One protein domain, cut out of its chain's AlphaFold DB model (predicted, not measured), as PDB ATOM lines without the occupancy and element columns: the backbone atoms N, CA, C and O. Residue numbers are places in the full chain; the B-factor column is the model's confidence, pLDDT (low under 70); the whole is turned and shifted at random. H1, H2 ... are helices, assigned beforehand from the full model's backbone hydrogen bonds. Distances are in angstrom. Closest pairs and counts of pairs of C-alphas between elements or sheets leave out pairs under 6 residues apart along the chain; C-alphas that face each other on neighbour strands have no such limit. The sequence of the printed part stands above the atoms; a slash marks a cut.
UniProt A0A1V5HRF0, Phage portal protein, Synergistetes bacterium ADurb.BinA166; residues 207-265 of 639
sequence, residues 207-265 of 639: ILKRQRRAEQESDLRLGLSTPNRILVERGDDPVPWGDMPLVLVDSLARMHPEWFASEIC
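AT A GLANCE: This is residues 207 to 265 of the 639 residues of the protein "Phage portal protein" of Synergistetes bacterium ADurb.BinA166 (UniProt A0A1V5HRF0). Four helices form two loose pairs set one after the other along the longest axis: H1 with H2 folded back beside its later part, running opposite ways, then H3 and H4, which meet at a corner. A long loop, residues 235 to 245, joins the two pairs, contacts between helices are few, and residues 207 to 212 of H1 stick out at one end. The printed part has 59 residues, all helix in class, in the order H1, H2, H3, H4, with no named strand. It is only just loose, close to compact, with a radius of gyration of the C-alphas of 12.7 A, and elongated, spanning 40 by 22 by 16 A.

HOW THE PARTS SIT: Begin with H1, residues 207 to 221, the longest helix. H2, residues 227 to 234, is close to it but not clearly touching: look at the C-alphas of Leu 220 and Pro 227, the closest, 7.2 A apart. The two run opposite ways at a shallow tilt of 22 degrees. H3, residues 246 to 255, is also close to H1 but not clearly touching, with the closest C-alphas, Leu 220 and Leu 246, 7.1 A apart. H4, residues 257 to 264, and H3 only just touch, with 3 pairs of C-alphas within 8 A, and only at the corner; the closest are Ala 253 and Phe 260, 5.8 A apart. Their steep tilt is 56 degrees, opposite ways. H4 is apart from H1 and H2. In H1, H2, H3 and H4 every O i to N i+4 pair is within hydrogen-bond range.

IN THESE COORDINATES: Find C-alpha 207 at (22.263, -10.680, -54.442); from there H1 runs 21.5 A to C-alpha 221. H3 covers 13.9 A from C-alpha 246 at (38.109, 8.402, -46.820). H4 ends at C-alpha 264, at (33.562, 21.349, -46.412).

THE WHOLE: The C-alphas farthest apart, Ile 207 and Glu 258, are 40.0 A apart. The printed part has no cut, and the link from H2 to H3 is long. Confidence is under 70 at residues 207 to 208, 251 to 258 and 260 to 265.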
ATOM      1  N   ILE A 207      20.979  -9.987 -54.273       69.31
ATOM      2  CA  ILE A 207      22.263 -10.680 -54.442       69.31
ATOM      3  C   ILE A 207      23.285  -9.745 -55.111       69.31
ATOM      4  O   ILE A 207      24.328  -9.446 -54.536       69.31
ATOM      5  N   LEU A 208      22.938  -9.163 -56.267       68.62
ATOM      6  CA  LEU A 208      23.816  -8.229 -56.987       68.62
ATOM      7  C   LEU A 208      24.100  -6.946 -56.194       68.62
ATOM      8  O   LEU A 208      25.214  -6.427 -56.225       68.62
ATOM      9  N   LYS A 209      23.107  -6.432 -55.456       73.44
ATOM     10  CA  LYS A 209      23.288  -5.250 -54.597       73.44
ATOM     11  C   LYS A 209      24.311  -5.494 -53.492       73.44
ATOM     12  O   LYS A 209      25.036  -4.570 -53.134       73.44
ATOM     13  N   ARG A 210      24.358  -6.706 -52.934       73.12
ATOM     14  CA  ARG A 210      25.313  -7.064 -51.884       73.12
ATOM     15  C   ARG A 210      26.735  -7.136 -52.433       73.12
ATOM     16  O   ARG A 210      27.611  -6.502 -51.855       73.12
ATOM     17  N   GLN A 211      26.938  -7.831 -53.551       73.12
ATOM     18  CA  GLN A 211      28.245  -7.924 -54.205       73.12
ATOM     19  C   GLN A 211      28.768  -6.538 -54.599       73.12
ATOM     20  O   GLN A 211      29.868  -6.158 -54.214       73.12
ATOM     21  N   ARG A 212      27.935  -5.734 -55.275       76.81
ATOM     22  CA  ARG A 212      28.304  -4.374 -55.684       76.81
ATOM     23  C   ARG A 212      28.661  -3.490 -54.486       76.81
ATOM     24  O   ARG A 212      29.561  -2.669 -54.590       76.81
ATOM     25  N   ARG A 213      27.993  -3.662 -53.337       80.50
ATOM     26  CA  ARG A 213      28.365  -2.970 -52.088       80.50
ATOM     27  C   ARG A 213      29.728  -3.414 -51.562       80.50
ATOM     28  O   ARG A 213      30.479  -2.547 -51.142       80.50
ATOM     29  N   ALA A 214      30.036  -4.709 -51.598       79.50
ATOM     30  CA  ALA A 214      31.326  -5.235 -51.152       79.50
ATOM     31  C   ALA A 214      32.484  -4.777 -52.058       79.50
ATOM     32  O   ALA A 214      33.528  -4.369 -51.558       79.50
ATOM     33  N   GLU A 215      32.282  -4.769 -53.381       80.94
ATOM     34  CA  GLU A 215      33.236  -4.208 -54.351       80.94
ATOM     35  C   GLU A 215      33.463  -2.715 -54.088       80.94
ATOM     36  O   GLU A 215      34.597  -2.279 -53.920       80.94
ATOM     37  N   GLN A 216      32.383  -1.945 -53.931       83.75
ATOM     38  CA  GLN A 216      32.454  -0.513 -53.628       83.75
ATOM     39  C   GLN A 216      33.131  -0.221 -52.280       83.75
ATOM     40  O   GLN A 216      33.884   0.743 -52.170       83.75
ATOM     41  N   GLU A 217      32.894  -1.039 -51.256       81.62
ATOM     42  CA  GLU A 217      33.573  -0.937 -49.960       81.62
ATOM     43  C   GLU A 217      35.080  -1.203 -50.091       81.62
ATOM     44  O   GLU A 217      35.891  -0.451 -49.550       81.62
ATOM     45  N   SER A 218      35.459  -2.225 -50.863       81.31
ATOM     46  CA  SER A 218      36.857  -2.527 -51.172       81.31
ATOM     47  C   SER A 218      37.528  -1.385 -51.940       81.31
ATOM     48  O   SER A 218      38.609  -0.939 -51.554       81.31
ATOM     49  N   ASP A 219      36.885  -0.863 -52.984       84.62
ATOM     50  CA  ASP A 219      37.419   0.226 -53.809       84.62
ATOM     51  C   ASP A 219      37.612   1.520 -53.007       84.62
ATOM     52  O   ASP A 219      38.613   2.219 -53.183       84.62
ATOM     53  N   LEU A 220      36.684   1.821 -52.090       82.75
ATOM     54  CA  LEU A 220      36.796   2.942 -51.156       82.75
ATOM     55  C   LEU A 220      37.943   2.751 -50.159       82.75
ATOM     56  O   LEU A 220      38.685   3.696 -49.890       82.75
ATOM     57  N   ARG A 221      38.114   1.535 -49.625       76.25
ATOM     58  CA  ARG A 221      39.191   1.210 -48.679       76.25
ATOM     59  C   ARG A 221      40.571   1.279 -49.333       76.25
ATOM     60  O   ARG A 221      41.518   1.739 -48.700       76.25
ATOM     61  N   LEU A 222      40.683   0.837 -50.585       78.88
ATOM     62  CA  LEU A 222      41.921   0.875 -51.370       78.88
ATOM     63  C   LEU A 222      42.200   2.253 -51.995       78.88
ATOM     64  O   LEU A 222      43.269   2.454 -52.566       78.88
ATOM     65  N   GLY A 223      41.259   3.202 -51.898       79.62
ATOM     66  CA  GLY A 223      41.389   4.542 -52.477       79.62
ATOM     67  C   GLY A 223      41.325   4.574 -54.009       79.62
ATOM     68  O   GLY A 223      41.793   5.533 -54.615       79.62
ATOM     69  N   LEU A 224      40.764   3.534 -54.639       82.25
ATOM     70  CA  LEU A 224      40.570   3.444 -56.093       82.25
ATOM     71  C   LEU A 224      39.353   4.252 -56.571       82.25
ATOM     72  O   LEU A 224      39.278   4.639 -57.739       82.25
ATOM     73  N   SER A 225      38.402   4.507 -55.671       84.25
ATOM     74  CA  SER A 225      37.192   5.287 -55.929       84.25
ATOM     75  C   SER A 225      36.948   6.318 -54.824       84.25
ATOM     76  O   SER A 225      37.529   6.236 -53.740       84.25
ATOM     77  N   THR A 226      36.083   7.296 -55.097       86.75
ATOM     78  CA  THR A 226      35.656   8.316 -54.131       86.75
ATOM     79  C   THR A 226      34.163   8.158 -53.819       86.75
ATOM     80  O   THR A 226      33.406   7.671 -54.668       86.75
ATOM     81  N   PRO A 227      33.701   8.535 -52.614       86.38
ATOM     82  CA  PRO A 227      32.286   8.441 -52.247       86.38
ATOM     83  C   PRO A 227      31.327   9.082 -53.267       86.38
ATOM     84  O   PRO A 227      30.306   8.482 -53.594       86.38
ATOM     85  N   ASN A 228      31.676  10.235 -53.841       87.25
ATOM     86  CA  ASN A 228      30.865  10.916 -54.856       87.25
ATOM     87  C   ASN A 228      30.785  10.149 -56.162       87.25
ATOM     88  O   ASN A 228      29.724  10.117 -56.776       87.25
ATOM     89  N   ARG A 229      31.864   9.480 -56.574       84.81
ATOM     90  CA  ARG A 229      31.832   8.641 -57.772       84.81
ATOM     91  C   ARG A 229      30.808   7.517 -57.621       84.81
ATOM     92  O   ARG A 229      30.042   7.263 -58.542       84.81
ATOM     93  N   ILE A 230      30.738   6.912 -56.435       85.81
ATOM     94  CA  ILE A 230      29.760   5.863 -56.120       85.81
ATOM     95  C   ILE A 230      28.337   6.424 -56.009       85.81
ATOM     96  O   ILE A 230      27.402   5.770 -56.467       85.81
ATOM     97  N   LEU A 231      28.151   7.607 -55.414       83.44
ATOM     98  CA  LEU A 231      26.838   8.262 -55.321       83.44
ATOM     99  C   LEU A 231      26.305   8.629 -56.710       83.44
ATOM    100  O   LEU A 231      25.192   8.241 -57.052       83.44
ATOM    101  N   VAL A 232      27.138   9.229 -57.564       86.31
ATOM    102  CA  VAL A 232      26.790   9.547 -58.957       86.31
ATOM    103  C   VAL A 232      26.468   8.279 -59.755       86.31
ATOM    104  O   VAL A 232      25.475   8.249 -60.477       86.31
ATOM    105  N   GLU A 233      27.242   7.199 -59.595       79.62
ATOM    106  CA  GLU A 233      26.948   5.898 -60.224       79.62
ATOM    107  C   GLU A 233      25.621   5.281 -59.751       79.62
ATOM    108  O   GLU A 233      24.987   4.527 -60.493       79.62
ATOM    109  N   ARG A 234      25.188   5.585 -58.522       75.56
ATOM    110  CA  ARG A 234      23.896   5.155 -57.967       75.56
ATOM    111  C   ARG A 234      22.740   6.087 -58.335       75.56
ATOM    112  O   ARG A 234      21.591   5.681 -58.170       75.56
ATOM    113  N   GLY A 235      23.031   7.273 -58.869       77.69
ATOM    114  CA  GLY A 235      22.050   8.331 -59.110       77.69
ATOM    115  C   GLY A 235      21.647   9.094 -57.845       77.69
ATOM    116  O   GLY A 235      20.594   9.724 -57.841       77.69
ATOM    117  N   ASP A 236      22.457   9.012 -56.787       82.44
ATOM    118  CA  ASP A 236      22.295   9.767 -55.546       82.44
ATOM    119  C   ASP A 236      23.021  11.124 -55.649       82.44
ATOM    120  O   ASP A 236      24.001  11.269 -56.388       82.44
ATOM    121  N   ASP A 237      22.570  12.112 -54.873       81.06
ATOM    122  CA  ASP A 237      23.195  13.436 -54.848       81.06
ATOM    123  C   ASP A 237      24.624  13.370 -54.269       81.06
ATOM    124  O   ASP A 237      24.845  12.734 -53.229       81.06
ATOM    125  N   PRO A 238      25.613  14.028 -54.907       85.81
ATOM    126  CA  PRO A 238      26.981  14.052 -54.411       85.81
ATOM    127  C   PRO A 238      27.067  14.824 -53.090       85.81
ATOM    128  O   PRO A 238      26.384  15.825 -52.873       85.81
ATOM    129  N   VAL A 239      27.959  14.379 -52.210       81.38
ATOM    130  CA  VAL A 239      28.255  15.040 -50.940       81.38
ATOM    131  C   VAL A 239      29.500  15.928 -51.076       81.38
ATOM    132  O   VAL A 239      30.463  15.538 -51.732       81.38
ATOM    133  N   PRO A 240      29.554  17.105 -50.430       76.44
ATOM    134  CA  PRO A 240      30.672  18.046 -50.594       76.44
ATOM    135  C   PRO A 240      32.073  17.482 -50.294       76.44
ATOM    136  O   PRO A 240      33.061  17.890 -50.893       76.44
ATOM    137  N   TRP A 241      32.172  16.517 -49.377       77.94
ATOM    138  CA  TRP A 241      33.427  15.860 -48.991       77.94
ATOM    139  C   TRP A 241      33.724  14.585 -49.791       77.94
ATOM    140  O   TRP A 241      34.771  13.966 -49.604       77.94
ATOM    141  N   GLY A 242      32.805  14.159 -50.654       80.12
ATOM    142  CA  GLY A 242      32.840  12.840 -51.272       80.12
ATOM    143  C   GLY A 242      33.828  12.708 -52.422       80.12
ATOM    144  O   GLY A 242      33.955  11.612 -52.951       80.12
ATOM    145  N   ASP A 243      34.545  13.768 -52.797       83.56
ATOM    146  CA  ASP A 243      35.647  13.708 -53.768       83.56
ATOM    147  C   ASP A 243      37.009  13.441 -53.114       83.56
ATOM    148  O   ASP A 243      38.002  13.201 -53.801       83.56
ATOM    149  N   MET A 244      37.072  13.439 -51.781       79.25
ATOM    150  CA  MET A 244      38.289  13.137 -51.035       79.25
ATOM    151  C   MET A 244      38.363  11.648 -50.655       79.25
ATOM    152  O   MET A 244      37.337  11.037 -50.340       79.25
ATOM    153  N   PRO A 245      39.571  11.048 -50.606       80.00
ATOM    154  CA  PRO A 245      39.756   9.711 -50.046       80.00
ATOM    155  C   PRO A 245      39.304   9.649 -48.583       80.00
ATOM    156  O   PRO A 245      39.609  10.553 -47.803       80.00
ATOM    157  N   LEU A 246      38.652   8.554 -48.180       76.19
ATOM    158  CA  LEU A 246      38.109   8.402 -46.820       76.19
ATOM    159  C   LEU A 246      39.171   8.563 -45.725       76.19
ATOM    160  O   LEU A 246      38.902   9.176 -44.702       76.19
ATOM    161  N   VAL A 247      40.399   8.096 -45.963       75.50
ATOM    162  CA  VAL A 247      41.517   8.252 -45.016       75.50
ATOM    163  C   VAL A 247      41.868   9.728 -44.791       75.50
ATOM    164  O   VAL A 247      42.177  10.136 -43.672       75.50
ATOM    165  N   LEU A 248      41.806  10.544 -45.850       74.06
ATOM    166  CA  LEU A 248      42.052  11.981 -45.761       74.06
ATOM    167  C   LEU A 248      40.887  12.687 -45.066       74.06
ATOM    168  O   LEU A 248      41.129  13.542 -44.220       74.06
ATOM    169  N   VAL A 249      39.650  12.296 -45.376       74.56
ATOM    170  CA  VAL A 249      38.444  12.797 -44.706       74.56
ATOM    171  C   VAL A 249      38.500  12.503 -43.209       74.56
ATOM    172  O   VAL A 249      38.361  13.424 -42.412       74.56
ATOM    173  N   ASP A 250      38.805  11.266 -42.820       71.31
ATOM    174  CA  ASP A 250      38.954  10.868 -41.420       71.31
ATOM    175  C   ASP A 250      40.092  11.623 -40.728       71.31
ATOM    176  O   ASP A 250      39.950  12.047 -39.582       71.31
ATOM    177  N   SER A 251      41.221  11.822 -41.411       69.56
ATOM    178  CA  SER A 251      42.353  12.585 -40.878       69.56
ATOM    179  C   SER A 251      42.002  14.061 -40.678       69.56
ATOM    180  O   SER A 251      42.219  14.599 -39.595       69.56
ATOM    181  N   LEU A 252      41.397  14.715 -41.674       67.38
ATOM    182  CA  LEU A 252      40.984  16.119 -41.601       67.38
ATOM    183  C   LEU A 252      39.871  16.326 -40.575       67.38
ATOM    184  O   LEU A 252      39.941  17.266 -39.788       67.38
ATOM    185  N   ALA A 253      38.894  15.423 -40.520       67.12
ATOM    186  CA  ALA A 253      37.838  15.449 -39.517       67.12
ATOM    187  C   ALA A 253      38.388  15.240 -38.093       67.12
ATOM    188  O   ALA A 253      37.835  15.789 -37.143       67.12
ATOM    189  N   ARG A 254      39.484  14.484 -37.924       62.47
ATOM    190  CA  ARG A 254      40.167  14.315 -36.627       62.47
ATOM    191  C   ARG A 254      41.060  15.501 -36.261       62.47
ATOM    192  O   ARG A 254      41.062  15.908 -35.104       62.47
ATOM    193  N   MET A 255      41.828  16.030 -37.213       51.12
ATOM    194  CA  MET A 255      42.835  17.075 -36.987       51.12
ATOM    195  C   MET A 255      42.233  18.484 -36.951       51.12
ATOM    196  O   MET A 255      42.671  19.319 -36.162       51.12
ATOM    197  N   HIS A 256      41.226  18.746 -37.788       62.22
ATOM    198  CA  HIS A 256      40.594  20.055 -37.975       62.22
ATOM    199  C   HIS A 256      39.061  19.929 -38.110       62.22
ATOM    200  O   HIS A 256      38.493  20.288 -39.147       62.22
ATOM    201  N   PRO A 257      38.367  19.430 -37.068       58.28
ATOM    202  CA  PRO A 257      36.929  19.146 -37.110       58.28
ATOM    203  C   PRO A 257      36.060  20.370 -37.431       58.28
ATOM    204  O   PRO A 257      35.042  20.231 -38.104       58.28
ATOM    205  N   GLU A 258      36.448  21.564 -36.978       61.38
ATOM    206  CA  GLU A 258      35.691  22.805 -37.204       61.38
ATOM    207  C   GLU A 258      35.765  23.278 -38.651       61.38
ATOM    208  O   GLU A 258      34.740  23.571 -39.264       61.38
ATOM    209  N   TRP A 259      36.980  23.327 -39.201       70.88
ATOM    210  CA  TRP A 259      37.210  23.718 -40.588       70.88
ATOM    211  C   TRP A 259      36.552  22.717 -41.539       70.88
ATOM    212  O   TRP A 259      35.868  23.113 -42.474       70.88
ATOM    213  N   PHE A 260      36.657  21.415 -41.249       68.31
ATOM    214  CA  PHE A 260      35.983  20.383 -42.034       68.31
ATOM    215  C   PHE A 260      34.449  20.531 -41.985       68.31
ATOM    216  O   PHE A 260      33.776  20.450 -43.009       68.31
ATOM    217  N   ALA A 261      33.868  20.786 -40.808       62.84
ATOM    218  CA  ALA A 261      32.420  20.919 -40.657       62.84
ATOM    219  C   ALA A 261      31.849  22.205 -41.281       62.84
ATOM    220  O   ALA A 261      30.771  22.162 -41.871       62.84
ATOM    221  N   SER A 262      32.555  23.329 -41.158       63.16
ATOM    222  CA  SER A 262      32.114  24.626 -41.685       63.16
ATOM    223  C   SER A 262      32.391  24.768 -43.181       63.16
ATOM    224  O   SER A 262      31.464  25.009 -43.948       63.16
ATOM    225  N   GLU A 263      33.636  24.553 -43.604       67.75
ATOM    226  CA  GLU A 263      34.091  24.869 -44.959       67.75
ATOM    227  C   GLU A 263      33.769  23.756 -45.960       67.75
ATOM    228  O   GLU A 263      33.444  24.029 -47.113       67.75
ATOM    229  N   ILE A 264      33.834  22.490 -45.529       65.69
ATOM    230  CA  ILE A 264      33.562  21.349 -46.412       65.69
ATOM    231  C   ILE A 264      32.100  20.914 -46.307       65.69
ATOM    232  O   ILE A 264      31.453  20.724 -47.329       65.69
ATOM    233  N   CYS A 265      31.548  20.772 -45.101       63.44
ATOM    234  CA  CYS A 265      30.166  20.304 -44.925       63.44
ATOM    235  C   CYS A 265      29.106  21.423 -44.885       63.44
ATOM    236  O   CYS A 265      27.919  21.102 -44.866       63.44
TER     237      CYS A 265